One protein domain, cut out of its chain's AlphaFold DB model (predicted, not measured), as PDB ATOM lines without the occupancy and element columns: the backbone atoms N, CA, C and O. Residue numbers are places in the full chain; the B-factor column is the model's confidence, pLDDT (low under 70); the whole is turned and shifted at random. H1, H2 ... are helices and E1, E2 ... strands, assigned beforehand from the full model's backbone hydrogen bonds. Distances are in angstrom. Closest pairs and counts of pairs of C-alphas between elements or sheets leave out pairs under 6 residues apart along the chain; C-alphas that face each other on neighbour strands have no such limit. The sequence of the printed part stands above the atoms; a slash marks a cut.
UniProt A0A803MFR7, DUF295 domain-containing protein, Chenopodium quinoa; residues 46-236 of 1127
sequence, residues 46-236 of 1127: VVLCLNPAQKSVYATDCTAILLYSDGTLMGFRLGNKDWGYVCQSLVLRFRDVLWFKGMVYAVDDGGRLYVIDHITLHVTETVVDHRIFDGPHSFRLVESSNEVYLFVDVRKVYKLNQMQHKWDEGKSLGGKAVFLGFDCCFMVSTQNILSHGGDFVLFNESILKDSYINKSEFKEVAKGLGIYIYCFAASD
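Overview. This is residues 46 to 236 of the 1127 residues of the protein "DUF295 domain-containing protein" of Chenopodium quinoa (UniProt A0A803MFR7). The five-stranded sheet E14, E13, E15, E17, E16 is the end blade of a fan of four sheets, like part of an open propeller; next come E9 to E12, then E5 to E8, and E1 to E4 at the other end. The edge strands E14, E9, E5 and E1 make the inner row of the fan, and E16, E12, E8 and E4 lie along its wider rim. The printed part has 191 residues with seventeen named strands and one named helix, in the order E1 to E15, H1, E16, E17; under half of the residues are in named elements, and the class is mostly strand. The largest sheet is mixed, and the three four-stranded sheets, each in chain order, are antiparallel. The whole is compact, with a radius of gyration of the C-alphas of 17.3 A and spans of 54 by 39 by 37 A.

Along the chain. The largest sheet holds E13, residues 176 to 180, E14, residues 185 to 189, 14.2 A long, E15, residues 200 to 204, E16, residues 219 to 222, and E17, residues 227 to 231. H1 is residues 205 to 208. The next sheet holds E9, residues 139 to 144, 16.0 A, E10, residues 147 to 152, 16.4 A, E11, residues 156 to 161, 15.6 A, and E12, residues 166 to 170. Then come E5, residues 94 to 100, 16.3 A, E6, residues 103 to 108, 16.5 A, E7, residues 113 to 116, and E8, residues 123 to 128. The last sheet holds E1, residues 46 to 50, E2, residues 62 to 67, 16.2 A, E3, residues 73 to 77, and E4, residues 83 to 85. E1 begins at C-alpha 46 (215.859, 224.382, 176.384), E9 at C-alpha 139 (223.899, 218.087, 188.646), and E17 ends at C-alpha 231 (216.635, 219.769, 204.550).

Arrangement. The largest sheet is strongly twisted, with edge strands E14 and E16. E14 and E13 form an antiparallel hairpin, N 179 and O 186 at 2.8 A; E13 and E15 are parallel, N 202 and O 178 at 2.8 A. E17 is antiparallel to E15, N 201 and O 230 at 2.8 A, and to E16, N 221 and O 227 at 2.9 A. E15, H1 and E16 make a split strand-helix-strand unit, two strands running the same way with E17 between them, and its crossover is right-handed. H1 only grazes this sheet; it is too short for an O i to N i+4 pair, and its one O i to N i+3 pair is within hydrogen-bond range. The four sheets form a stack, face to face in turn. The largest sheet faces E9 to E12 with strands at 74 degrees; the closest C-alphas of E9 and E14 are those of Val 142 and Phe 186, 5.8 A. E9 to E12 are a meander, each strand the antiparallel neighbour of the one before, with N 142 and O 149 at 2.9 A. They face the meander E5 to E8 with strands at 31 degrees; the closest C-alphas of E5 and E9 are those of Asp 96 and Arg 140, 5.7 A. In that sheet N 98 and O 105 are 2.8 A apart. It faces the meander E1 to E4 with strands at 5 degrees; the closest C-alphas of E1 and E5 are those of Val 47 and Trp 99, 6.5 A. There N 65 and O 47 are 2.8 A apart. E4 and E16 are apart.

Size, cuts and confidence. The two C-alphas farthest apart are those of Asn 80 and Asp 236, 57.1 A. The printed part has no cut. The link E1 to E2, 11 residues, is long; the other links are short or tight. The mean pLDDT of the printed part is 76.2, and 54 residues are under 70, among them residues 50 to 62, 75 to 92 and 233 to 236.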
ATOM      1  N   VAL A  46     215.646 223.315 177.372       78.00
ATOM      2  CA  VAL A  46     215.859 224.382 176.384       78.00
ATOM      3  C   VAL A  46     216.223 225.680 177.086       78.00
ATOM      4  O   VAL A  46     215.564 226.099 178.035       78.00
ATOM      5  N   VAL A  47     217.265 226.331 176.585       79.19
ATOM      6  CA  VAL A  47     217.747 227.632 177.043       79.19
ATOM      7  C   VAL A  47     217.722 228.592 175.855       79.19
ATOM      8  O   VAL A  47     218.223 228.260 174.785       79.19
ATOM      9  N   LEU A  48     217.110 229.769 176.020       78.06
ATOM     10  CA  LEU A  48     217.064 230.797 174.977       78.06
ATOM     11  C   LEU A  48     218.104 231.884 175.247       78.06
ATOM     12  O   LEU A  48     218.007 232.621 176.228       78.06
ATOM     13  N   CYS A  49     219.068 231.999 174.340       78.94
ATOM     14  CA  CYS A  49     220.088 233.035 174.332       78.94
ATOM     15  C   CYS A  49     219.544 234.256 173.588       78.94
ATOM     16  O   CYS A  49     219.405 234.238 172.362       78.94
ATOM     17  N   LEU A  50     219.199 235.304 174.337       68.94
ATOM     18  CA  LEU A  50     218.696 236.569 173.802       68.94
ATOM     19  C   LEU A  50     219.830 237.592 173.741       68.94
ATOM     20  O   LEU A  50     220.517 237.804 174.740       68.94
ATOM     21  N   ASN A  51     219.988 238.271 172.604       61.56
ATOM     22  CA  ASN A  51     220.925 239.384 172.489       61.56
ATOM     23  C   ASN A  51     220.435 240.571 173.354       61.56
ATOM     24  O   ASN A  51     219.380 241.135 173.047       61.56
ATOM     25  N   PRO A  52     221.174 240.997 174.401       51.53
ATOM     26  CA  PRO A  52     220.721 242.039 175.327       51.53
ATOM     27  C   PRO A  52     220.594 243.435 174.690       51.53
ATOM     28  O   PRO A  52     220.023 244.332 175.305       51.53
ATOM     29  N   ALA A  53     221.089 243.634 173.463       50.38
ATOM     30  CA  ALA A  53     220.886 244.869 172.707       50.38
ATOM     31  C   ALA A  53     219.489 244.978 172.053       50.38
ATOM     32  O   ALA A  53     219.102 246.071 171.631       50.38
ATOM     33  N   GLN A  54     218.718 243.887 171.945       50.88
ATOM     34  CA  GLN A  54     217.414 243.906 171.276       50.88
ATOM     35  C   GLN A  54     216.251 244.258 172.216       50.88
ATOM     36  O   GLN A  54     216.038 243.635 173.250       50.88
ATOM     37  N   LYS A  55     215.429 245.224 171.782       42.62
ATOM     38  CA  LYS A  55     214.137 245.601 172.395       42.62
ATOM     39  C   LYS A  55     212.926 245.125 171.564       42.62
ATOM     40  O   LYS A  55     211.846 245.698 171.663       42.62
ATOM     41  N   SER A  56     213.125 244.140 170.682       39.12
ATOM     42  CA  SER A  56     212.121 243.670 169.715       39.12
ATOM     43  C   SER A  56     211.177 242.621 170.313       39.12
ATOM     44  O   SER A  56     211.587 241.797 171.125       39.12
ATOM     45  N   VAL A  57     209.921 242.620 169.858       37.66
ATOM     46  CA  VAL A  57     208.890 241.629 170.230       37.66
ATOM     47  C   VAL A  57     208.968 240.360 169.360       37.66
ATOM     48  O   VAL A  57     208.399 239.329 169.717       37.66
ATOM     49  N   TYR A  58     209.702 240.396 168.242       43.25
ATOM     50  CA  TYR A  58     209.869 239.254 167.337       43.25
ATOM     51  C   TYR A  58     211.257 238.627 167.492       43.25
ATOM     52  O   TYR A  58     212.273 239.260 167.214       43.25
ATOM     53  N   ALA A  59     211.280 237.374 167.946       47.06
ATOM     54  CA  ALA A  59     212.483 236.630 168.307       47.06
ATOM     55  C   ALA A  59     213.156 235.969 167.085       47.06
ATOM     56  O   ALA A  59     213.109 234.750 166.926       47.06
ATOM     57  N   THR A  60     213.744 236.778 166.201       49.06
ATOM     58  CA  THR A  60     214.512 236.295 165.037       49.06
ATOM     59  C   THR A  60     215.990 236.070 165.360       49.06
ATOM     60  O   THR A  60     216.533 235.024 165.017       49.06
ATOM     61  N   ASP A  61     216.640 236.990 166.075       58.56
ATOM     62  CA  ASP A  61     218.095 236.949 166.302       58.56
ATOM     63  C   ASP A  61     218.453 236.352 167.670       58.56
ATOM     64  O   ASP A  61     219.136 236.963 168.495       58.56
ATOM     65  N   CYS A  62     217.959 235.140 167.926       65.31
ATOM     66  CA  CYS A  62     218.260 234.382 169.136       65.31
ATOM     67  C   CYS A  62     218.653 232.929 168.834       65.31
ATOM     68  O   CYS A  62     218.154 232.300 167.892       65.31
ATOM     69  N   THR A  63     219.549 232.394 169.665       76.06
ATOM     70  CA  THR A  63     219.938 230.979 169.633       76.06
ATOM     71  C   THR A  63     219.125 230.219 170.672       76.06
ATOM     72  O   THR A  63     219.144 230.556 171.857       76.06
ATOM     73  N   ALA A  64     218.437 229.161 170.250       76.12
ATOM     74  CA  ALA A  64     217.933 228.140 171.155       76.12
ATOM     75  C   ALA A  64     219.026 227.088 171.380       76.12
ATOM     76  O   ALA A  64     219.519 226.491 170.424       76.12
ATOM     77  N   ILE A  65     219.387 226.856 172.638       78.44
ATOM     78  CA  ILE A  65     220.294 225.790 173.063       78.44
ATOM     79  C   ILE A  65     219.452 224.629 173.594       78.44
ATOM     80  O   ILE A  65     218.648 224.798 174.513       78.44
ATOM     81  N   LEU A  66     219.625 223.452 172.995       75.12
ATOM     82  CA  LEU A  66     218.914 222.213 173.291       75.12
ATOM     83  C   LEU A  66     219.871 221.229 173.964       75.12
ATOM     84  O   LEU A  66     220.779 220.710 173.313       75.12
ATOM     85  N   LEU A  67     219.635 220.926 175.239       71.88
ATOM     86  CA  LEU A  67     220.284 219.818 175.935       71.88
ATOM     87  C   LEU A  67     219.388 218.580 175.845       71.88
ATOM     88  O   LEU A  67     218.372 218.507 176.535       71.88
ATOM     89  N   TYR A  68     219.756 217.617 174.998       69.88
ATOM     90  CA  TYR A  68     219.029 216.355 174.819       69.88
ATOM     91  C   TYR A  68     219.177 215.423 176.035       69.88
ATOM     92  O   TYR A  68     220.115 215.537 176.820       69.88
ATOM     93  N   SER A  69     218.293 214.430 176.167       60.38
ATOM     94  CA  SER A  69     218.299 213.468 177.287       60.38
ATOM     95  C   SER A  69     219.473 212.471 177.298       60.38
ATOM     96  O   SER A  69     219.692 211.791 178.300       60.38
ATOM     97  N   ASP A  70     220.271 212.382 176.229       62.47
ATOM     98  CA  ASP A  70     221.603 211.750 176.256       62.47
ATOM     99  C   ASP A  70     222.763 212.748 176.389       62.47
ATOM    100  O   ASP A  70     223.930 212.368 176.249       62.47
ATOM    101  N   GLY A  71     222.433 213.995 176.727       68.44
ATOM    102  CA  GLY A  71     223.321 215.124 176.983       68.44
ATOM    103  C   GLY A  71     224.188 215.544 175.807       68.44
ATOM    104  O   GLY A  71     225.256 216.119 176.010       68.44
ATOM    105  N   THR A  72     223.722 215.249 174.594       71.25
ATOM    106  CA  THR A  72     224.102 215.987 173.388       71.25
ATOM    107  C   THR A  72     223.593 217.425 173.523       71.25
ATOM    108  O   THR A  72     222.431 217.630 173.881       71.25
ATOM    109  N   LEU A  73     224.439 218.414 173.237       74.12
ATOM    110  CA  LEU A  73     224.087 219.833 173.283       74.12
ATOM    111  C   LEU A  73     224.118 220.407 171.859       74.12
ATOM    112  O   LEU A  73     225.106 220.254 171.143       74.12
ATOM    113  N   MET A  74     223.017 221.020 171.431       70.56
ATOM    114  CA  MET A  74     222.812 221.548 170.075       70.56
ATOM    115  C   MET A  74     222.386 223.013 170.149       70.56
ATOM    116  O   MET A  74     221.559 223.366 170.987       70.56
ATOM    117  N   GLY A  75     222.897 223.849 169.250       66.75
ATOM    118  CA  GLY A  75     222.401 225.207 169.038       66.75
ATOM    119  C   GLY A  75     221.608 225.327 167.741       66.75
ATOM    120  O   GLY A  75     221.954 224.712 166.732       66.75
ATOM    121  N   PHE A  76     220.551 226.138 167.768       65.38
ATOM    122  CA  PHE A  76     219.693 226.444 166.625       65.38
ATOM    123  C   PHE A  76     219.415 227.954 166.567       65.38
ATOM    124  O   PHE A  76     218.828 228.506 167.502       65.38
ATOM    125  N   ARG A  77     219.818 228.636 165.488       69.25
ATOM    126  CA  ARG A  77     219.557 230.072 165.277       69.25
ATOM    127  C   ARG A  77     218.188 230.266 164.626       69.25
ATOM    128  O   ARG A  77     217.969 229.836 163.494       69.25
ATOM    129  N   LEU A  78     217.269 230.933 165.320       59.91
ATOM    130  CA  LEU A  78     215.852 230.947 164.936       59.91
ATOM    131  C   LEU A  78     215.540 231.736 163.648       59.91
ATOM    132  O   LEU A  78     214.644 231.332 162.907       59.91
ATOM    133  N   GLY A  79     216.286 232.801 163.339       54.59
ATOM    134  CA  GLY A  79     216.106 233.609 162.126       54.59
ATOM    135  C   GLY A  79     216.658 232.951 160.860       54.59
ATOM    136  O   GLY A  79     215.926 232.755 159.888       54.59
ATOM    137  N   ASN A  80     217.937 232.564 160.880       57.28
ATOM    138  CA  ASN A  80     218.639 232.033 159.703       57.28
ATOM    139  C   ASN A  80     218.431 230.525 159.482       57.28
ATOM    140  O   ASN A  80     218.646 230.043 158.373       57.28
ATOM    141  N   LYS A  81     217.978 229.790 160.512       56.44
ATOM    142  CA  LYS A  81     217.846 228.316 160.545       56.44
ATOM    143  C   LYS A  81     219.180 227.554 160.542       56.44
ATOM    144  O   LYS A  81     219.181 226.336 160.359       56.44
ATOM    145  N   ASP A  82     220.289 228.251 160.795       57.09
ATOM    146  CA  ASP A  82     221.591 227.640 161.076       57.09
ATOM    147  C   ASP A  82     221.493 226.750 162.327       57.09
ATOM    148  O   ASP A  82     220.859 227.126 163.319       57.09
ATOM    149  N   TRP A  83     222.160 225.600 162.318       65.88
ATOM    150  CA  TRP A  83     222.222 224.695 163.464       65.88
ATOM    151  C   TRP A  83     223.586 224.013 163.559       65.88
ATOM    152  O   TRP A  83     224.298 223.883 162.566       65.88
ATOM    153  N   GLY A  84     223.945 223.569 164.763       55.50
ATOM    154  CA  GLY A  84     225.196 222.859 165.017       55.50
ATOM    155  C   GLY A  84     225.209 222.172 166.378       55.50
ATOM    156  O   GLY A  84     224.348 222.416 167.226       55.50
ATOM    157  N   TYR A  85     226.192 221.302 166.585       64.38
ATOM    158  CA  TYR A  85     226.443 220.645 167.868       64.38
ATOM    159  C   TYR A  85     227.558 221.369 168.619       64.38
ATOM    160  O   TYR A  85     228.519 221.821 168.002       64.38
ATOM    161  N   VAL A  86     227.465 221.416 169.949       58.19
ATOM    162  CA  VAL A  86     228.611 221.760 170.797       58.19
ATOM    163  C   VAL A  86     229.509 220.527 170.871       58.19
ATOM    164  O   VAL A  86     229.406 219.705 171.787       58.19
ATOM    165  N   CYS A  87     230.355 220.363 169.859       54.81
ATOM    166  CA  CYS A  87     231.427 219.380 169.874       54.81
ATOM    167  C   CYS A  87     232.541 219.911 170.768       54.81
ATOM    168  O   CYS A  87     233.231 220.853 170.403       54.81
ATOM    169  N   GLN A  88     232.704 219.311 171.943       51.75
ATOM    170  CA  GLN A  88     233.771 219.682 172.853       51.75
ATOM    171  C   GLN A  88     234.322 218.407 173.501       51.75
ATOM    172  O   GLN A  88     233.747 217.853 174.434       51.75
ATOM    173  N   SER A  89     235.438 217.924 172.959       47.41
ATOM    174  CA  SER A  89     235.898 216.539 173.072       47.41
ATOM    175  C   SER A  89     235.979 215.945 174.493       47.41
ATOM    176  O   SER A  89     235.385 214.893 174.663       47.41
ATOM    177  N   LEU A  90     236.598 216.561 175.529       50.75
ATOM    178  CA  LEU A  90     236.643 215.970 176.899       50.75
ATOM    179  C   LEU A  90     235.241 215.645 177.459       50.75
ATOM    180  O   LEU A  90     235.101 214.769 178.313       50.75
ATOM    181  N   VAL A  91     234.197 216.342 177.000       57.19
ATOM    182  CA  VAL A  91     232.841 216.171 177.511       57.19
ATOM    183  C   VAL A  91     232.162 215.025 176.788       57.19
ATOM    184  O   VAL A  91     231.607 215.153 175.698       57.19
ATOM    185  N   LEU A  92     232.106 213.897 177.490       54.50
ATOM    186  CA  LEU A  92     231.160 212.850 177.168       54.50
ATOM    187  C   LEU A  92     229.712 213.381 177.272       54.50
ATOM    188  O   LEU A  92     228.982 213.301 176.288       54.50
ATOM    189  N   ARG A  93     229.240 213.885 178.430       72.19
ATOM    190  CA  ARG A  93     227.862 214.415 178.599       72.19
ATOM    191  C   ARG A  93     227.841 215.812 179.199       72.19
ATOM    192  O   ARG A  93     228.421 216.006 180.261       72.19
ATOM    193  N   PHE A  94     227.019 216.699 178.643       84.44
ATOM    194  CA  PHE A  94     226.472 217.812 179.417       84.44
ATOM    195  C   PHE A  94     225.292 217.323 180.272       84.44
ATOM    196  O   PHE A  94     224.459 216.533 179.828       84.44
ATOM    197  N   ARG A  95     225.250 217.748 181.532       82.31
ATOM    198  CA  ARG A  95     224.302 217.309 182.569       82.31
ATOM    199  C   ARG A  95     223.173 218.293 182.785       82.31
ATOM    200  O   ARG A  95     222.024 217.890 182.932       82.31
ATOM    201  N   ASP A  96     223.531 219.567 182.799       88.81
ATOM    202  CA  ASP A  96     222.603 220.679 182.857       88.81
ATOM    203  C   ASP A  96     223.192 221.888 182.122       88.81
ATOM    204  O   ASP A  96     224.408 221.981 181.925       88.81
ATOM    205  N   VAL A  97     222.316 222.804 181.713       90.00
ATOM    206  CA  VAL A  97     222.654 224.036 180.998       90.00
ATOM    207  C   VAL A  97     221.872 225.221 181.572       90.00
ATOM    208  O   VAL A  97     220.692 225.103 181.921       90.00
ATOM    209  N   LEU A  98     222.541 226.366 181.679       89.19
ATOM    210  CA  LEU A  98     222.052 227.620 182.248       89.19
ATOM    211  C   LEU A  98     222.480 228.785 181.342       89.19
ATOM    212  O   LEU A  98     223.604 228.815 180.851       89.19
ATOM    213  N   TRP A  99     221.604 229.767 181.137       86.19
ATOM    214  CA  TRP A  99     221.988 231.066 180.573       86.19
ATOM    215  C   TRP A  99     222.247 232.034 181.716       86.19
ATOM    216  O   TRP A  99     221.383 232.197 182.571       86.19
ATOM    217  N   PHE A 100     223.421 232.659 181.735       84.94
ATOM    218  CA  PHE A 100     223.833 233.539 182.824       84.94
ATOM    219  C   PHE A 100     224.794 234.615 182.315       84.94
ATOM    220  O   PHE A 100     225.720 234.322 181.561       84.94
ATOM    221  N   LYS A 101     224.569 235.878 182.707       81.31
ATOM    222  CA  LYS A 101     225.393 237.049 182.319       81.31
ATOM    223  C   LYS A 101     225.708 237.159 180.808       81.31
ATOM    224  O   LYS A 101     226.749 237.685 180.432       81.31
ATOM    225  N   GLY A 102     224.807 236.692 179.938       78.81
ATOM    226  CA  GLY A 102     224.973 236.745 178.476       78.81
ATOM    227  C   GLY A 102     225.753 235.579 177.853       78.81
ATOM    228  O   GLY A 102     225.996 235.601 176.648       78.81
ATOM    229  N   MET A 103     226.125 234.568 178.644       84.12
ATOM    230  CA  MET A 103     226.852 233.378 178.193       84.12
ATOM    231  C   MET A 103     226.089 232.096 178.552       84.12
ATOM    232  O   MET A 103     225.253 232.077 179.463       84.12
ATOM    233  N   VAL A 104     226.385 231.003 177.847       89.69
ATOM    234  CA  VAL A 104     225.825 229.678 178.144       89.69
ATOM    235  C   VAL A 104     226.792 228.932 179.052       89.69
ATOM    236  O   VAL A 104     227.926 228.670 178.671       89.69
ATOM    237  N   TYR A 105     226.335 228.573 180.244       92.06
ATOM    238  CA  TYR A 105     227.066 227.740 181.190       92.06
ATOM    239  C   TYR A 105     226.527 226.314 181.121       92.06
ATOM    240  O   TYR A 105     225.321 226.104 181.254       92.06
ATOM    241  N   ALA A 106     227.401 225.330 180.943       92.88
ATOM    242  CA  ALA A 106     227.030 223.918 180.960       92.88
ATOM    243  C   ALA A 106     227.976 223.122 181.865       92.88
ATOM    244  O   ALA A 106     229.177 223.379 181.899       92.88
ATOM    245  N   VAL A 107     227.429 222.159 182.605       90.31
ATOM    246  CA  VAL A 107     228.190 221.308 183.537       90.31
ATOM    247  C   VAL A 107     228.249 219.870 183.025       90.31
ATOM    248  O   VAL A 107     227.271 219.397 182.445       90.31
ATOM    249  N   ASP A 108     229.381 219.183 183.202       88.75
ATOM    250  CA  ASP A 108     229.578 217.797 182.752       88.75
ATOM    251  C   ASP A 108     229.307 216.732 183.833       88.75
ATOM    252  O   ASP A 108     228.919 217.033 184.962       88.75
ATOM    253  N   ASP A 109     229.516 215.457 183.486       79.56
ATOM    254  CA  ASP A 109     229.374 214.318 184.402       79.56
ATOM    255  C   ASP A 109     230.411 214.231 185.544       79.56
ATOM    256  O   ASP A 109     230.294 213.330 186.374       79.56
ATOM    257  N   GLY A 110     231.403 215.127 185.608       84.12
ATOM    258  CA  GLY A 110     232.373 215.262 186.705       84.12
ATOM    259  C   GLY A 110     232.250 216.553 187.519       84.12
ATOM    260  O   GLY A 110     233.062 216.774 188.423       84.12
ATOM    261  N   GLY A 111     231.266 217.402 187.206       84.31
ATOM    262  CA  GLY A 111     231.088 218.724 187.810       84.31
ATOM    263  C   GLY A 111     231.959 219.830 187.197       84.31
ATOM    264  O   GLY A 111     231.938 220.951 187.713       84.31
ATOM    265  N   ARG A 112     232.699 219.558 186.110       90.44
ATOM    266  CA  ARG A 112     233.459 220.589 185.389       90.44
ATOM    267  C   ARG A 112     232.491 221.588 184.759       90.44
ATOM    268  O   ARG A 112     231.466 221.191 184.199       90.44
ATOM    269  N   LEU A 113     232.810 222.878 184.846       92.88
ATOM    270  CA  LEU A 113     231.949 223.963 184.366       92.88
ATOM    271  C   LEU A 113     232.529 224.609 183.111       92.88
ATOM    272  O   LEU A 113     233.628 225.159 183.149       92.88
ATOM    273  N   TYR A 114     231.751 224.606 182.036       92.31
ATOM    274  CA  TYR A 114     232.115 225.123 180.723       92.31
ATOM    275  C   TYR A 114     231.310 226.376 180.380       92.31
ATOM    276  O   TYR A 114     230.106 226.427 180.644       92.31
ATOM    277  N   VAL A 115     231.962 227.358 179.758       91.69
ATOM    278  CA  VAL A 115     231.323 228.531 179.149       91.69
ATOM    279  C   VAL A 115     231.357 228.378 177.639       91.69
ATOM    280  O   VAL A 115     232.402 228.109 177.049       91.69
ATOM    281  N   ILE A 116     230.194 228.541 177.023       88.56
ATOM    282  CA  ILE A 116     229.932 228.277 175.614       88.56
ATOM    283  C   ILE A 116     229.441 229.569 174.971       88.56
ATOM    284  O   ILE A 116     228.528 230.228 175.485       88.56
ATOM    285  N   ASP A 117     230.025 229.922 173.831       84.69
ATOM    286  CA  ASP A 117     229.490 230.987 172.997       84.69
ATOM    287  C   ASP A 117     228.275 230.468 172.212       84.69
ATOM    288  O   ASP A 117     228.350 229.511 171.443       84.69
ATOM    289  N   HIS A 118     227.137 231.133 172.386       79.19
ATOM    290  CA  HIS A 118     225.879 230.803 171.719       79.19
ATOM    291  C   HIS A 118     225.837 231.205 170.232       79.19
ATOM    292  O   HIS A 118     224.873 230.861 169.541       79.19
ATOM    293  N   ILE A 119     226.841 231.938 169.736       77.50
ATOM    294  CA  ILE A 119     226.965 232.330 168.328       77.50
ATOM    295  C   ILE A 119     227.749 231.270 167.547       77.50
ATOM    296  O   ILE A 119     227.249 230.783 166.530       77.50
ATOM    297  N   THR A 120     228.948 230.899 168.003       77.50
ATOM    298  CA  THR A 120     229.818 229.888 167.369       77.50
ATOM    299  C   THR A 120     229.525 228.454 167.803       77.50
ATOM    300  O   THR A 120     229.933 227.532 167.103       77.50
ATOM    301  N   LEU A 121     228.836 228.245 168.931       76.19
ATOM    302  CA  LEU A 121     228.617 226.941 169.582       76.19
ATOM    303  C   LEU A 121     229.904 226.236 170.050       76.19
ATOM    304  O   LEU A 121     229.863 225.063 170.413       76.19
ATOM    305  N   HIS A 122     231.025 226.959 170.089       82.31
ATOM    306  CA  HIS A 122     232.287 226.480 170.642       82.31
ATOM    307  C   HIS A 122     232.410 226.881 172.117       82.31
ATOM    308  O   HIS A 122     231.793 227.841 172.592       82.31
ATOM    309  N   VAL A 123     233.205 226.121 172.865       85.12
ATOM    310  CA  VAL A 123     233.390 226.321 174.304       85.12
ATOM    311  C   VAL A 123     234.609 227.204 174.540       85.12
ATOM    312  O   VAL A 123     235.746 226.793 174.327       85.12
ATOM    313  N   THR A 124     234.356 228.439 174.966       85.06
ATOM    314  CA  THR A 124     235.370 229.490 175.100       85.06
ATOM    315  C   THR A 124     236.212 229.350 176.365       85.06
ATOM    316  O   THR A 124     237.334 229.844 176.408       85.06
ATOM    317  N   GLU A 125     235.686 228.701 177.407       87.94
ATOM    318  CA  GLU A 125     236.369 228.545 178.695       87.94
ATOM    319  C   GLU A 125     235.927 227.252 179.402       87.94
ATOM    320  O   GLU A 125     234.755 226.876 179.334       87.94
ATOM    321  N   THR A 126     236.831 226.613 180.155       89.81
ATOM    322  CA  THR A 126     236.409 225.781 181.296       89.81
ATOM    323  C   THR A 126     236.693 226.583 182.557       89.81
ATOM    324  O   THR A 126     237.856 226.756 182.915       89.81
ATOM    325  N   VAL A 127     235.643 227.069 183.216       87.12
ATOM    326  CA  VAL A 127     235.737 227.863 184.450       87.12
ATOM    327  C   VAL A 127     236.126 226.978 185.635       87.12
ATOM    328  O   VAL A 127     236.759 227.459 186.565       87.12
ATOM    329  N   VAL A 128     235.778 225.684 185.601       87.50
ATOM    330  CA  VAL A 128     236.217 224.678 186.584       87.50
ATOM    331  C   VAL A 128     236.690 223.431 185.836       87.50
ATOM    332  O   VAL A 128     235.867 222.618 185.429       87.50
ATOM    333  N   ASP A 129     238.001 223.305 185.596       83.88
ATOM    334  CA  ASP A 129     238.589 222.250 184.735       83.88
ATOM    335  C   ASP A 129     238.893 220.931 185.479       83.88
ATOM    336  O   ASP A 129     239.073 219.875 184.864       83.88
ATOM    337  N   HIS A 130     238.928 220.961 186.815       80.44
ATOM    338  CA  HIS A 130     239.130 219.770 187.637       80.44
ATOM    339  C   HIS A 130     237.801 219.045 187.890       80.44
ATOM    340  O   HIS A 130     236.782 219.656 188.210       80.44
ATOM    341  N   ARG A 131     237.822 217.717 187.753       79.31
ATOM    342  CA  ARG A 131     236.722 216.834 188.154       79.31
ATOM    343  C   ARG A 131     236.667 216.796 189.681       79.31
ATOM    344  O   ARG A 131     237.682 216.528 190.316       79.31
ATOM    345  N   ILE A 132     235.496 217.071 190.251       73.81
ATOM    346  CA  ILE A 132     235.291 217.110 191.713       73.81
ATOM    347  C   ILE A 132     234.555 215.859 192.204       73.81
ATOM    348  O   ILE A 132     234.692 215.474 193.363       73.81
ATOM    349  N   PHE A 133     233.800 215.195 191.323       73.06
ATOM    350  CA  PHE A 133     232.944 214.074 191.700       73.06
ATOM    351  C   PHE A 133     233.193 212.844 190.830       73.06
ATOM    352  O   PHE A 133     233.020 212.885 189.608       73.06
ATOM    353  N   ASP A 134     233.537 211.734 191.480       68.56
ATOM    354  CA  ASP A 134     233.653 210.420 190.854       68.56
ATOM    355  C   ASP A 134     232.399 209.585 191.065       68.56
ATOM    356  O   ASP A 134     232.335 208.670 191.886       68.56
ATOM    357  N   GLY A 135     231.389 209.899 190.261       63.00
ATOM    358  CA  GLY A 135     230.234 209.041 190.126       63.00
ATOM    359  C   GLY A 135     228.983 209.768 189.683       63.00
ATOM    360  O   GLY A 135     229.066 210.794 188.996       63.00
ATOM    361  N   PRO A 136     227.803 209.209 189.997       67.31
ATOM    362  CA  PRO A 136     226.614 209.587 189.287       67.31
ATOM    363  C   PRO A 136     225.867 210.537 190.167       67.31
ATOM    364  O   PRO A 136     225.212 210.136 191.130       67.31
ATOM    365  N   HIS A 137     226.015 211.797 189.795       78.88
ATOM    366  CA  HIS A 137     225.348 212.869 190.470       78.88
ATOM    367  C   HIS A 137     224.386 213.571 189.529       78.88
ATOM    368  O   HIS A 137     224.669 213.871 188.363       78.88
ATOM    369  N   SER A 138     223.221 213.846 190.088       80.19
ATOM    370  CA  SER A 138     222.254 214.791 189.580       80.19
ATOM    371  C   SER A 138     222.794 216.206 189.764       80.19
ATOM    372  O   SER A 138     222.655 216.829 190.816       80.19
ATOM    373  N   PHE A 139     223.448 216.705 188.719       87.31
ATOM    374  CA  PHE A 139     223.899 218.087 188.646       87.31
ATOM    375  C   PHE A 139     222.753 219.002 188.202       87.31
ATOM    376  O   PHE A 139     222.064 218.711 187.217       87.31
ATOM    377  N   ARG A 140     222.556 220.120 188.905       88.88
ATOM    378  CA  ARG A 140     221.686 221.225 188.474       88.88
ATOM    379  C   ARG A 140     222.382 222.565 188.663       88.88
ATOM    380  O   ARG A 140     222.888 222.849 189.748       88.88
ATOM    381  N   LEU A 141     222.386 223.377 187.611       91.44
ATOM    382  CA  LEU A 141     222.884 224.749 187.636       91.44
ATOM    383  C   LEU A 141     221.733 225.690 187.991       91.44
ATOM    384  O   LEU A 141     220.700 225.710 187.318       91.44
ATOM    385  N   VAL A 142     221.918 226.472 189.052       90.50
ATOM    386  CA  VAL A 142     220.905 227.391 189.580       90.50
ATOM    387  C   VAL A 142     221.510 228.782 189.708       90.50
ATOM    388  O   VAL A 142     222.508 228.972 190.402       90.50
ATOM    389  N   GLU A 143     220.893 229.766 189.057       87.75
ATOM    390  CA  GLU A 143     221.181 231.176 189.314       87.75
ATOM    391  C   GLU A 143     220.463 231.639 190.590       87.75
ATOM    392  O   GLU A 143     219.291 231.332 190.820       87.75
ATOM    393  N   SER A 144     221.149 232.429 191.415       85.31
ATOM    394  CA  SER A 144     220.513 233.247 192.450       85.31
ATOM    395  C   SER A 144     221.397 234.449 192.759       85.31
ATOM    396  O   SER A 144     222.614 234.318 192.824       85.31
ATOM    397  N   SER A 145     220.799 235.621 192.979       81.75
ATOM    398  CA  SER A 145     221.518 236.813 193.463       81.75
ATOM    399  C   SER A 145     222.728 237.246 192.604       81.75
ATOM    400  O   SER A 145     223.673 237.811 193.145       81.75
ATOM    401  N   ASN A 146     222.695 237.025 191.279       83.19
ATOM    402  CA  ASN A 146     223.808 237.285 190.346       83.19
ATOM    403  C   ASN A 146     225.048 236.374 190.557       83.19
ATOM    404  O   ASN A 146     226.170 236.728 190.166       83.19
ATOM    405  N   GLU A 147     224.830 235.188 191.136       88.44
ATOM    406  CA  GLU A 147     225.802 234.117 191.397       88.44
ATOM    407  C   GLU A 147     225.301 232.770 190.831       88.44
ATOM    408  O   GLU A 147     224.093 232.553 190.693       88.44
ATOM    409  N   VAL A 148     226.226 231.850 190.521       92.00
ATOM    410  CA  VAL A 148     225.910 230.490 190.042       92.00
ATOM    411  C   VAL A 148     226.171 229.475 191.145       92.00
ATOM    412  O   VAL A 148     227.243 229.469 191.758       92.00
ATOM    413  N   TYR A 149     225.209 228.580 191.341       91.94
ATOM    414  CA  TYR A 149     225.299 227.453 192.256       91.94
ATOM    415  C   TYR A 149     225.182 226.135 191.490       91.94
ATOM    416  O   TYR A 149     224.354 226.003 190.585       91.94
ATOM    417  N   LEU A 150     225.985 225.148 191.885       92.75
ATOM    418  CA  LEU A 150     225.860 223.763 191.452       92.75
ATOM    419  C   LEU A 150     225.248 222.948 192.587       92.75
ATOM    420  O   LEU A 150     225.854 222.772 193.644       92.75
ATOM    421  N   PHE A 151     224.048 222.431 192.350       89.75
ATOM    422  CA  PHE A 151     223.446 221.421 193.208       89.75
ATOM    423  C   PHE A 151     223.902 220.054 192.736       89.75
ATOM    424  O   PHE A 151     223.796 219.733 191.552       89.75
ATOM    425  N   VAL A 152     224.419 219.276 193.679       88.62
ATOM    426  CA  VAL A 152     224.918 217.920 193.477       88.62
ATOM    427  C   VAL A 152     224.091 217.027 194.385       88.62
ATOM    428  O   VAL A 152     224.146 217.152 195.612       88.62
ATOM    429  N   ASP A 153     223.285 216.152 193.785       83.50
ATOM    430  CA  ASP A 153     222.543 215.132 194.530       83.50
ATOM    431  C   ASP A 153     221.613 215.687 195.608       83.50
ATOM    432  O   ASP A 153     221.435 215.089 196.662       83.50
ATOM    433  N   VAL A 154     221.040 216.866 195.334       82.38
ATOM    434  CA  VAL A 154     220.111 217.661 196.172       82.38
ATOM    435  C   VAL A 154     220.579 217.951 197.612       82.38
ATOM    436  O   VAL A 154     219.906 218.675 198.337       82.38
ATOM    437  N   ARG A 155     221.733 217.408 198.010       80.00
ATOM    438  CA  ARG A 155     222.297 217.367 199.365       80.00
ATOM    439  C   ARG A 155     223.497 218.273 199.524       80.00
ATOM    440  O   ARG A 155     223.722 218.805 200.603       80.00
ATOM    441  N   LYS A 156     224.278 218.424 198.456       87.00
ATOM    442  CA  LYS A 156     225.425 219.319 198.422       87.00
ATOM    443  C   LYS A 156     225.117 220.494 197.512       87.00
ATOM    444  O   LYS A 156     224.628 220.324 196.393       87.00
ATOM    445  N   VAL A 157     225.431 221.682 198.004       89.88
ATOM    446  CA  VAL A 157     225.422 222.919 197.232       89.88
ATOM    447  C   VAL A 157     226.852 223.415 197.124       89.88
ATOM    448  O   VAL A 157     227.587 223.453 198.109       89.88
ATOM    449  N   TYR A 158     227.241 223.820 195.925       91.56
ATOM    450  CA  TYR A 158     228.503 224.491 195.683       91.56
ATOM    451  C   TYR A 158     228.247 225.864 195.082       91.56
ATOM    452  O   TYR A 158     227.403 226.011 194.199       91.56
ATOM    453  N   LYS A 159     228.990 226.867 195.539       92.31
ATOM    454  CA  LYS A 159     228.992 228.216 194.972       92.31
ATOM    455  C   LYS A 159     230.171 228.359 194.012       92.31
ATOM    456  O   LYS A 159     231.277 227.918 194.324       92.31
ATOM    457  N   LEU A 160     229.947 228.971 192.850       92.88
ATOM    458  CA  LEU A 160     231.015 229.207 191.880       92.88
ATOM    459  C   LEU A 160     231.960 230.307 192.374       92.88
ATOM    460  O   LEU A 160     231.562 231.468 192.488       92.88
ATOM    461  N   ASN A 161     233.226 229.963 192.593       89.69
ATOM    462  CA  ASN A 161     234.275 230.931 192.874       89.69
ATOM    463  C   ASN A 161     235.003 231.284 191.574       89.69
ATOM    464  O   ASN A 161     235.972 230.630 191.188       89.69
ATOM    465  N   GLN A 162     234.508 232.322 190.892       84.69
ATOM    466  CA  GLN A 162     235.030 232.748 189.588       84.69
ATOM    467  C   GLN A 162     236.505 233.187 189.652       84.69
ATOM    468  O   GLN A 162     237.234 232.966 188.697       84.69
ATOM    469  N   MET A 163     236.970 233.735 190.783       86.88
ATOM    470  CA  MET A 163     238.368 234.165 190.960       86.88
ATOM    471  C   MET A 163     239.342 233.001 191.198       86.88
ATOM    472  O   MET A 163     240.543 233.165 191.005       86.88
ATOM    473  N   GLN A 164     238.851 231.846 191.660       85.62
ATOM    474  CA  GLN A 164     239.668 230.666 191.981       85.62
ATOM    475  C   GLN A 164     239.377 229.461 191.071       85.62
ATOM    476  O   GLN A 164     239.861 228.369 191.354       85.62
ATOM    477  N   HIS A 165     238.588 229.643 190.003       88.00
ATOM    478  CA  HIS A 165     238.253 228.614 189.008       88.00
ATOM    479  C   HIS A 165     237.800 227.270 189.621       88.00
ATOM    480  O   HIS A 165     238.213 226.179 189.211       88.00
ATOM    481  N   LYS A 166     236.961 227.354 190.663       91.12
ATOM    482  CA  LYS A 166     236.540 226.201 191.474       91.12
ATOM    483  C   LYS A 166     235.124 226.341 192.043       91.12
ATOM    484  O   LYS A 166     234.522 227.417 192.041       91.12
ATOM    485  N   TRP A 167     234.643 225.243 192.611       93.19
ATOM    486  CA  TRP A 167     233.407 225.147 193.381       93.19
ATOM    487  C   TRP A 167     233.712 225.167 194.893       93.19
ATOM    488  O   TRP A 167     234.406 224.281 195.385       93.19
ATOM    489  N   ASP A 168     233.194 226.148 195.641       90.88
ATOM    490  CA  ASP A 168     233.279 226.185 197.115       90.88
ATOM    491  C   ASP A 168     232.044 225.501 197.737       90.88
ATOM    492  O   ASP A 168     230.911 225.877 197.429       90.88
ATOM    493  N   GLU A 169     232.240 224.496 198.604       89.44
ATOM    494  CA  GLU A 169     231.141 223.726 199.217       89.44
ATOM    495  C   GLU A 169     230.414 224.526 200.312       89.44
ATOM    496  O   GLU A 169     230.998 224.905 201.329       89.44
ATOM    497  N   GLY A 170     229.114 224.756 200.122       82.81
ATOM    498  CA  GLY A 170     228.250 225.413 201.095       82.81
ATOM    499  C   GLY A 170     227.615 224.410 202.058       82.81
ATOM    500  O   GLY A 170     226.943 223.472 201.640       82.81
ATOM    501  N   LYS A 171     227.767 224.645 203.367       77.38
ATOM    502  CA  LYS A 171     227.076 223.873 204.424       77.38
ATOM    503  C   LYS A 171     225.627 224.328 204.675       77.38
ATOM    504  O   LYS A 171     224.923 223.709 205.462       77.38
ATOM    505  N   SER A 172     225.223 225.434 204.055       80.19
ATOM    506  CA  SER A 172     223.958 226.149 204.246       80.19
ATOM    507  C   SER A 172     223.631 226.929 202.966       80.19
ATOM    508  O   SER A 172     224.538 227.309 202.220       80.19
ATOM    509  N   LEU A 173     222.343 227.166 202.716       78.69
ATOM    510  CA  LEU A 173     221.824 227.996 201.623       78.69
ATOM    511  C   LEU A 173     221.556 229.453 202.055       78.69
ATOM    512  O   LEU A 173     221.312 230.308 201.199       78.69
ATOM    513  N   GLY A 174     221.648 229.755 203.354       80.88
ATOM    514  CA  GLY A 174     221.485 231.098 203.914       80.88
ATOM    515  C   GLY A 174     220.028 231.528 204.111       80.88
ATOM    516  O   GLY A 174     219.697 232.686 203.861       80.88
ATOM    517  N   GLY A 175     219.149 230.608 204.517       81.75
ATOM    518  CA  GLY A 175     217.709 230.838 204.640       81.75
ATOM    519  C   GLY A 175     216.980 230.757 203.297       81.75
ATOM    520  O   GLY A 175     216.054 231.537 203.047       81.75
ATOM    521  N   LYS A 176     217.429 229.881 202.386       85.88
ATOM    522  CA  LYS A 176     216.888 229.779 201.019       85.88
ATOM    523  C   LYS A 176     216.300 228.394 200.723       85.88
ATOM    524  O   LYS A 176     216.856 227.360 201.083       85.88
ATOM    525  N   ALA A 177     215.184 228.398 199.997       85.19
ATOM    526  CA  ALA A 177     214.584 227.226 199.377       85.19
ATOM    527  C   ALA A 177     215.005 227.128 197.908       85.19
ATOM    528  O   ALA A 177     214.948 228.113 197.167       85.19
ATOM    529  N   VAL A 178     215.378 225.931 197.473       89.31
ATOM    530  CA  VAL A 178     215.779 225.647 196.089       89.31
ATOM    531  C   VAL A 178     214.738 224.744 195.452       89.31
ATOM    532  O   VAL A 178     214.394 223.708 196.010       89.31
ATOM    533  N   PHE A 179     214.256 225.126 194.276       87.06
ATOM    534  CA  PHE A 179     213.311 224.363 193.476       87.06
ATOM    535  C   PHE A 179     214.047 223.813 192.258       87.06
ATOM    536  O   PHE A 179     214.429 224.560 191.353       87.06
ATOM    537  N   LEU A 180     214.254 222.498 192.241       87.31
ATOM    538  CA  LEU A 180     214.865 221.791 191.124       87.31
ATOM    539  C   LEU A 180     213.769 221.142 190.273       87.31
ATOM    540  O   LEU A 180     213.031 220.270 190.737       87.31
ATOM    541  N   GLY A 181     213.669 221.588 189.022       77.44
ATOM    542  CA  GLY A 181     212.783 221.057 187.991       77.44
ATOM    543  C   GLY A 181     213.553 220.376 186.854       77.44
ATOM    544  O   GLY A 181     214.742 220.051 186.965       77.44
ATOM    545  N   PHE A 182     212.848 220.137 185.748       66.88
ATOM    546  CA  PHE A 182     213.415 219.552 184.529       66.88
ATOM    547  C   PHE A 182     213.687 220.620 183.456       66.88
ATOM    548  O   PHE A 182     214.746 220.641 182.837       66.88
ATOM    549  N   ASP A 183     212.727 221.519 183.262       67.19
ATOM    550  CA  ASP A 183     212.738 222.647 182.331       67.19
ATOM    551  C   ASP A 183     213.265 223.941 182.976       67.19
ATOM    552  O   ASP A 183     213.970 224.714 182.325       67.19
ATOM    553  N   CYS A 184     212.977 224.155 184.262       75.75
ATOM    554  CA  CYS A 184     213.472 225.270 185.068       75.75
ATOM    555  C   CYS A 184     214.095 224.794 186.392       75.75
ATOM    556  O   CYS A 184     213.793 223.710 186.887       75.75
ATOM    557  N   CYS A 185     214.977 225.604 186.975       84.31
ATOM    558  CA  CYS A 185     215.454 225.480 188.357       84.31
ATOM    559  C   CYS A 185     215.646 226.897 188.915       84.31
ATOM    560  O   CYS A 185     216.090 227.776 188.178       84.31
ATOM    561  N   PHE A 186     215.303 227.134 190.180       85.31
ATOM    562  CA  PHE A 186     215.366 228.466 190.794       85.31
ATOM    563  C   PHE A 186     215.567 228.391 192.313       85.31
ATOM    564  O   PHE A 186     215.311 227.362 192.934       85.31
ATOM    565  N   MET A 187     216.029 229.485 192.928       86.56
ATOM    566  CA  MET A 187     216.237 229.578 194.377       86.56
ATOM    567  C   MET A 187     215.680 230.892 194.937       86.56
ATOM    568  O   MET A 187     215.900 231.966 194.379       86.56
ATOM    569  N   VAL A 188     214.971 230.793 196.062       83.50
ATOM    570  CA  VAL A 188     214.116 231.832 196.658       83.50
ATOM    571  C   VAL A 188     214.294 231.879 198.181       83.50
ATOM    572  O   VAL A 188     214.642 230.877 198.798       83.50
ATOM    573  N   SER A 189     214.070 233.036 198.814       84.00
ATOM    574  CA  SER A 189     214.135 233.159 200.285       84.00
ATOM    575  C   SER A 189     213.018 232.358 200.955       84.00
ATOM    576  O   SER A 189     211.858 232.481 200.553       84.00
ATOM    577  N   THR A 190     213.322 231.591 202.010       77.44
ATOM    578  CA  THR A 190     212.280 230.869 202.765       77.44
ATOM    579  C   THR A 190     211.319 231.815 203.467       77.44
ATOM    580  O   THR A 190     210.150 231.477 203.609       77.44
ATOM    581  N   GLN A 191     211.772 233.014 203.847       75.00
ATOM    582  CA  GLN A 191     210.940 234.042 204.491       75.00
ATOM    583  C   GLN A 191     209.784 234.524 203.595       75.00
ATOM    584  O   GLN A 191     208.792 235.043 204.095       75.00
ATOM    585  N   ASN A 192     209.882 234.317 202.275       69.88
ATOM    586  CA  ASN A 192     208.820 234.643 201.319       69.88
ATOM    587  C   ASN A 192     207.762 233.524 201.192       69.88
ATOM    588  O   ASN A 192     206.823 233.668 200.413       69.88
ATOM    589  N   ILE A 193     207.951 232.389 201.881       67.94
ATOM    590  CA  ILE A 193     207.216 231.131 201.654       67.94
ATOM    591  C   ILE A 193     206.704 230.524 202.970       67.94
ATOM    592  O   ILE A 193     205.589 230.011 203.017       67.94
ATOM    593  N   LEU A 194     207.503 230.588 204.038       67.75
ATOM    594  CA  LEU A 194     207.201 230.062 205.366       67.75
ATOM    595  C   LEU A 194     207.485 231.122 206.439       67.75
ATOM    596  O   LEU A 194     208.444 231.885 206.345       67.75
ATOM    597  N   SER A 195     206.696 231.104 207.514       61.84
ATOM    598  CA  SER A 195     206.880 231.952 208.705       61.84
ATOM    599  C   SER A 195     208.082 231.563 209.579       61.84
ATOM    600  O   SER A 195     208.372 232.246 210.560       61.84
ATOM    601  N   HIS A 196     208.782 230.479 209.236       58.22
ATOM    602  CA  HIS A 196     209.999 230.013 209.894       58.22
ATOM    603  C   HIS A 196     211.082 229.791 208.833       58.22
ATOM    604  O   HIS A 196     210.809 229.233 207.768       58.22
ATOM    605  N   GLY A 197     212.299 230.263 209.108       64.50
ATOM    606  CA  GLY A 197     213.434 230.121 208.198       64.50
ATOM    607  C   GLY A 197     214.004 228.702 208.168       64.50
ATOM    608  O   GLY A 197     213.806 227.927 209.100       64.50
ATOM    609  N   GLY A 198     214.738 228.378 207.106       74.06
ATOM    610  CA  GLY A 198     215.475 227.122 206.987       74.06
ATOM    611  C   GLY A 198     216.194 227.012 205.646       74.06
ATOM    612  O   GLY A 198     216.083 227.901 204.808       74.06
ATOM    613  N   ASP A 199     216.894 225.902 205.435       84.25
ATOM    614  CA  ASP A 199     217.571 225.590 204.175       84.25
ATOM    615  C   ASP A 199     217.063 224.249 203.650       84.25
ATOM    616  O   ASP A 199     217.253 223.207 204.287       84.25
ATOM    617  N   PHE A 200     216.402 224.265 202.492       83.38
ATOM    618  CA  PHE A 200     215.809 223.058 201.926       83.38
ATOM    619  C   PHE A 200     215.782 223.045 200.398       83.38
ATOM    620  O   PHE A 200     215.687 224.077 199.733       83.38
ATOM    621  N   VAL A 201     215.840 221.838 199.842       88.19
ATOM    622  CA  VAL A 201     215.756 221.575 198.406       88.19
ATOM    623  C   VAL A 201     214.482 220.790 198.135       88.19
ATOM    624  O   VAL A 201     214.307 219.675 198.625       88.19
ATOM    625  N   LEU A 202     213.596 221.390 197.347       86.75
ATOM    626  CA  LEU A 202     212.434 220.758 196.745       86.75
ATOM    627  C   LEU A 202     212.797 220.297 195.342       86.75
ATOM    628  O   LEU A 202     213.325 221.063 194.535       86.75
ATOM    629  N   PHE A 203     212.490 219.046 195.037       87.06
ATOM    630  CA  PHE A 203     212.819 218.456 193.751       87.06
ATOM    631  C   PHE A 203     211.758 217.440 193.352       87.06
ATOM    632  O   PHE A 203     211.251 216.679 194.178       87.06
ATOM    633  N   ASN A 204     211.420 217.399 192.067       84.00
ATOM    634  CA  ASN A 204     210.715 216.244 191.530       84.00
ATOM    635  C   ASN A 204     211.659 215.027 191.508       84.00
ATOM    636  O   ASN A 204     212.868 215.166 191.323       84.00
ATOM    637  N   GLU A 205     211.115 213.819 191.635       75.31
ATOM    638  CA  GLU A 205     211.854 212.561 191.521       75.31
ATOM    639  C   GLU A 205     212.650 212.486 190.211       75.31
ATOM    640  O   GLU A 205     213.749 211.933 190.200       75.31
ATOM    641  N   SER A 206     212.179 213.182 189.165       72.75
ATOM    642  CA  SER A 206     212.894 213.414 187.907       72.75
ATOM    643  C   SER A 206     214.184 214.260 187.985       72.75
ATOM    644  O   SER A 206     214.793 214.532 186.948       72.75
ATOM    645  N   ILE A 207     214.645 214.633 189.184       75.00
ATOM    646  CA  ILE A 207     215.969 215.217 189.442       75.00
ATOM    647  C   ILE A 207     216.861 214.254 190.219       75.00
ATOM    648  O   ILE A 207     218.058 214.275 189.971       75.00
ATOM    649  N   LEU A 208     216.325 213.326 191.026       70.56
ATOM    650  CA  LEU A 208     217.138 212.199 191.518       70.56
ATOM    651  C   LEU A 208     217.610 211.288 190.382       70.56
ATOM    652  O   LEU A 208     218.523 210.499 190.596       70.56
ATOM    653  N   LYS A 209     217.072 211.476 189.168       65.12
ATOM    654  CA  LYS A 209     217.930 211.816 188.021       65.12
ATOM    655  C   LYS A 209     219.142 210.914 187.847       65.12
ATOM    656  O   LYS A 209     219.115 209.696 187.882       65.12
ATOM    657  N   ASP A 210     220.275 211.566 187.717       58.22
ATOM    658  CA  ASP A 210     221.538 210.911 187.445       58.22
ATOM    659  C   ASP A 210     222.222 210.353 188.703       58.22
ATOM    660  O   ASP A 210     223.445 210.317 188.716       58.22
ATOM    661  N   SER A 211     221.447 209.927 189.716       64.12
ATOM    662  CA  SER A 211     221.893 209.552 191.067       64.12
ATOM    663  C   SER A 211     221.250 208.263 191.607       64.12
ATOM    664  O   SER A 211     220.236 207.786 191.100       64.12
ATOM    665  N   TYR A 212     221.808 207.724 192.692       69.81
ATOM    666  CA  TYR A 212     221.288 206.526 193.367       69.81
ATOM    667  C   TYR A 212     220.371 206.826 194.519       69.81
ATOM    668  O   TYR A 212     219.647 205.920 194.931       69.81
ATOM    669  N   ILE A 213     220.516 208.034 195.076       71.25
ATOM    670  CA  ILE A 213     220.127 208.367 196.440       71.25
ATOM    671  C   ILE A 213     218.777 207.742 196.712       71.25
ATOM    672  O   ILE A 213     217.798 208.051 196.021       71.25
ATOM    673  N   ASN A 214     218.744 206.798 197.650       74.31
ATOM    674  CA  ASN A 214     217.582 205.952 197.763       74.31
ATOM    675  C   ASN A 214     216.424 206.858 198.164       74.31
ATOM    676  O   ASN A 214     216.470 207.499 199.211       74.31
ATOM    677  N   LYS A 215     215.392 206.958 197.321       72.94
ATOM    678  CA  LYS A 215     214.355 207.985 197.491       72.94
ATOM    679  C   LYS A 215     213.613 207.888 198.832       72.94
ATOM    680  O   LYS A 215     212.998 208.861 199.242       72.94
ATOM    681  N   SER A 216     213.700 206.749 199.534       75.06
ATOM    682  CA  SER A 216     213.204 206.596 200.911       75.06
ATOM    683  C   SER A 216     214.053 207.277 201.996       75.06
ATOM    684  O   SER A 216     213.643 207.285 203.150       75.06
ATOM    685  N   GLU A 217     215.216 207.835 201.658       78.19
ATOM    686  CA  GLU A 217     215.990 208.744 202.515       78.19
ATOM    687  C   GLU A 217     215.424 210.181 202.498       78.19
ATOM    688  O   GLU A 217     215.840 211.019 203.295       78.19
ATOM    689  N   PHE A 218     214.476 210.473 201.601       82.94
ATOM    690  CA  PHE A 218     213.765 211.748 201.515       82.94
ATOM    691  C   PHE A 218     212.275 211.555 201.817       82.94
ATOM    692  O   PHE A 218     211.713 210.477 201.619       82.94
ATOM    693  N   LYS A 219     211.609 212.622 202.265       85.25
ATOM    694  CA  LYS A 219     210.161 212.618 202.513       85.25
ATOM    695  C   LYS A 219     209.414 213.195 201.297       85.25
ATOM    696  O   LYS A 219     209.855 214.193 200.726       85.25
ATOM    697  N   GLU A 220     208.307 212.573 200.885       84.94
ATOM    698  CA  GLU A 220     207.524 212.980 199.704       84.94
ATOM    699  C   GLU A 220     206.457 214.032 200.060       84.94
ATOM    700  O   GLU A 220     205.345 213.694 200.474       84.94
ATOM    701  N   VAL A 221     206.799 215.315 199.901       81.19
ATOM    702  CA  VAL A 221     205.909 216.443 200.234       81.19
ATOM    703  C   VAL A 221     204.652 216.493 199.364       81.19
ATOM    704  O   VAL A 221     203.570 216.776 199.869       81.19
ATOM    705  N   ALA A 222     204.763 216.183 198.069       79.81
ATOM    706  CA  ALA A 222     203.616 216.147 197.167       79.81
ATOM    707  C   ALA A 222     203.252 214.699 196.848       79.81
ATOM    708  O   ALA A 222     203.627 214.176 195.797       79.81
ATOM    709  N   LYS A 223     202.525 214.074 197.779       71.44
ATOM    710  CA  LYS A 223     202.098 212.671 197.725       71.44
ATOM    711  C   LYS A 223     201.422 212.352 196.384       71.44
ATOM    712  O   LYS A 223     200.289 212.771 196.147       71.44
ATOM    713  N   GLY A 224     202.123 211.629 195.513       70.69
ATOM    714  CA  GLY A 224     201.653 211.249 194.186       70.69
ATOM    715  C   GLY A 224     201.992 212.191 193.025       70.69
ATOM    716  O   GLY A 224     201.596 211.921 191.895       70.69
ATOM    717  N   LEU A 225     202.740 213.268 193.258       75.50
ATOM    718  CA  LEU A 225     203.453 213.985 192.191       75.50
ATOM    719  C   LEU A 225     204.942 213.625 192.144       75.50
ATOM    720  O   LEU A 225     205.662 214.122 191.276       75.50
ATOM    721  N   GLY A 226     205.418 212.809 193.091       80.12
ATOM    722  CA  GLY A 226     206.832 212.501 193.233       80.12
ATOM    723  C   GLY A 226     207.666 213.749 193.524       80.12
ATOM    724  O   GLY A 226     208.767 213.864 193.003       80.12
ATOM    725  N   ILE A 227     207.153 214.722 194.290       85.19
ATOM    726  CA  ILE A 227     207.968 215.857 194.767       85.19
ATOM    727  C   ILE A 227     208.424 215.550 196.186       85.19
ATOM    728  O   ILE A 227     207.610 215.281 197.071       85.19
ATOM    729  N   TYR A 228     209.733 215.601 196.377       86.56
ATOM    730  CA  TYR A 228     210.439 215.236 197.593       86.56
ATOM    731  C   TYR A 228     211.176 216.446 198.170       86.56
ATOM    732  O   TYR A 228     211.411 217.440 197.474       86.56
ATOM    733  N   ILE A 229     211.534 216.352 199.450       85.06
ATOM    734  CA  ILE A 229     212.305 217.373 200.160       85.06
ATOM    735  C   ILE A 229     213.586 216.807 200.776       85.06
ATOM    736  O   ILE A 229     213.595 215.718 201.357       85.06
ATOM    737  N   TYR A 230     214.649 217.602 200.697       85.31
ATOM    738  CA  TYR A 230     215.831 217.512 201.547       85.31
ATOM    739  C   TYR A 230     215.949 218.780 202.396       85.31
ATOM    740  O   TYR A 230     215.736 219.873 201.877       85.31
ATOM    741  N   CYS A 231     216.323 218.644 203.667       81.12
ATOM    742  CA  CYS A 231     216.635 219.769 204.550       81.12
ATOM    743  C   CYS A 231     218.093 219.657 205.001       81.12
ATOM    744  O   CYS A 231     218.536 218.566 205.368       81.12
ATOM    745  N   PHE A 232     218.817 220.775 205.014       75.56
ATOM    746  CA  PHE A 232     220.144 220.831 205.627       75.56
ATOM    747  C   PHE A 232     220.016 220.786 207.158       75.56
ATOM    748  O   PHE A 232     219.004 221.204 207.725       75.56
ATOM    749  N   ALA A 233     221.036 220.260 207.840       65.88
ATOM    750  CA  ALA A 233     221.054 220.216 209.300       65.88
ATOM    751  C   ALA A 233     221.204 221.630 209.891       65.88
ATOM    752  O   ALA A 233     222.034 222.410 209.426       65.88
ATOM    753  N   ALA A 234     220.430 221.944 210.934       59.34
ATOM    754  CA  ALA A 234     220.535 223.219 211.638       59.34
ATOM    755  C   ALA A 234     221.925 223.377 212.279       59.34
ATOM    756  O   ALA A 234     222.399 222.488 212.990       59.34
ATOM    757  N   SER A 235     222.572 224.520 212.048       49.50
ATOM    758  CA  SER A 235     223.939 224.802 212.512       49.50
ATOM    759  C   SER A 235     224.079 224.950 214.033       49.50
ATOM    760  O   SER A 235     225.199 225.000 214.532       49.50
ATOM    761  N   ASP A 236     222.963 225.023 214.760       49.28
ATOM    762  CA  ASP A 236     222.895 225.077 216.226       49.28
ATOM    763  C   ASP A 236     222.670 223.701 216.890       49.28
ATOM    764  O   ASP A 236     222.686 223.596 218.116       49.28
TER     765      ASP A 236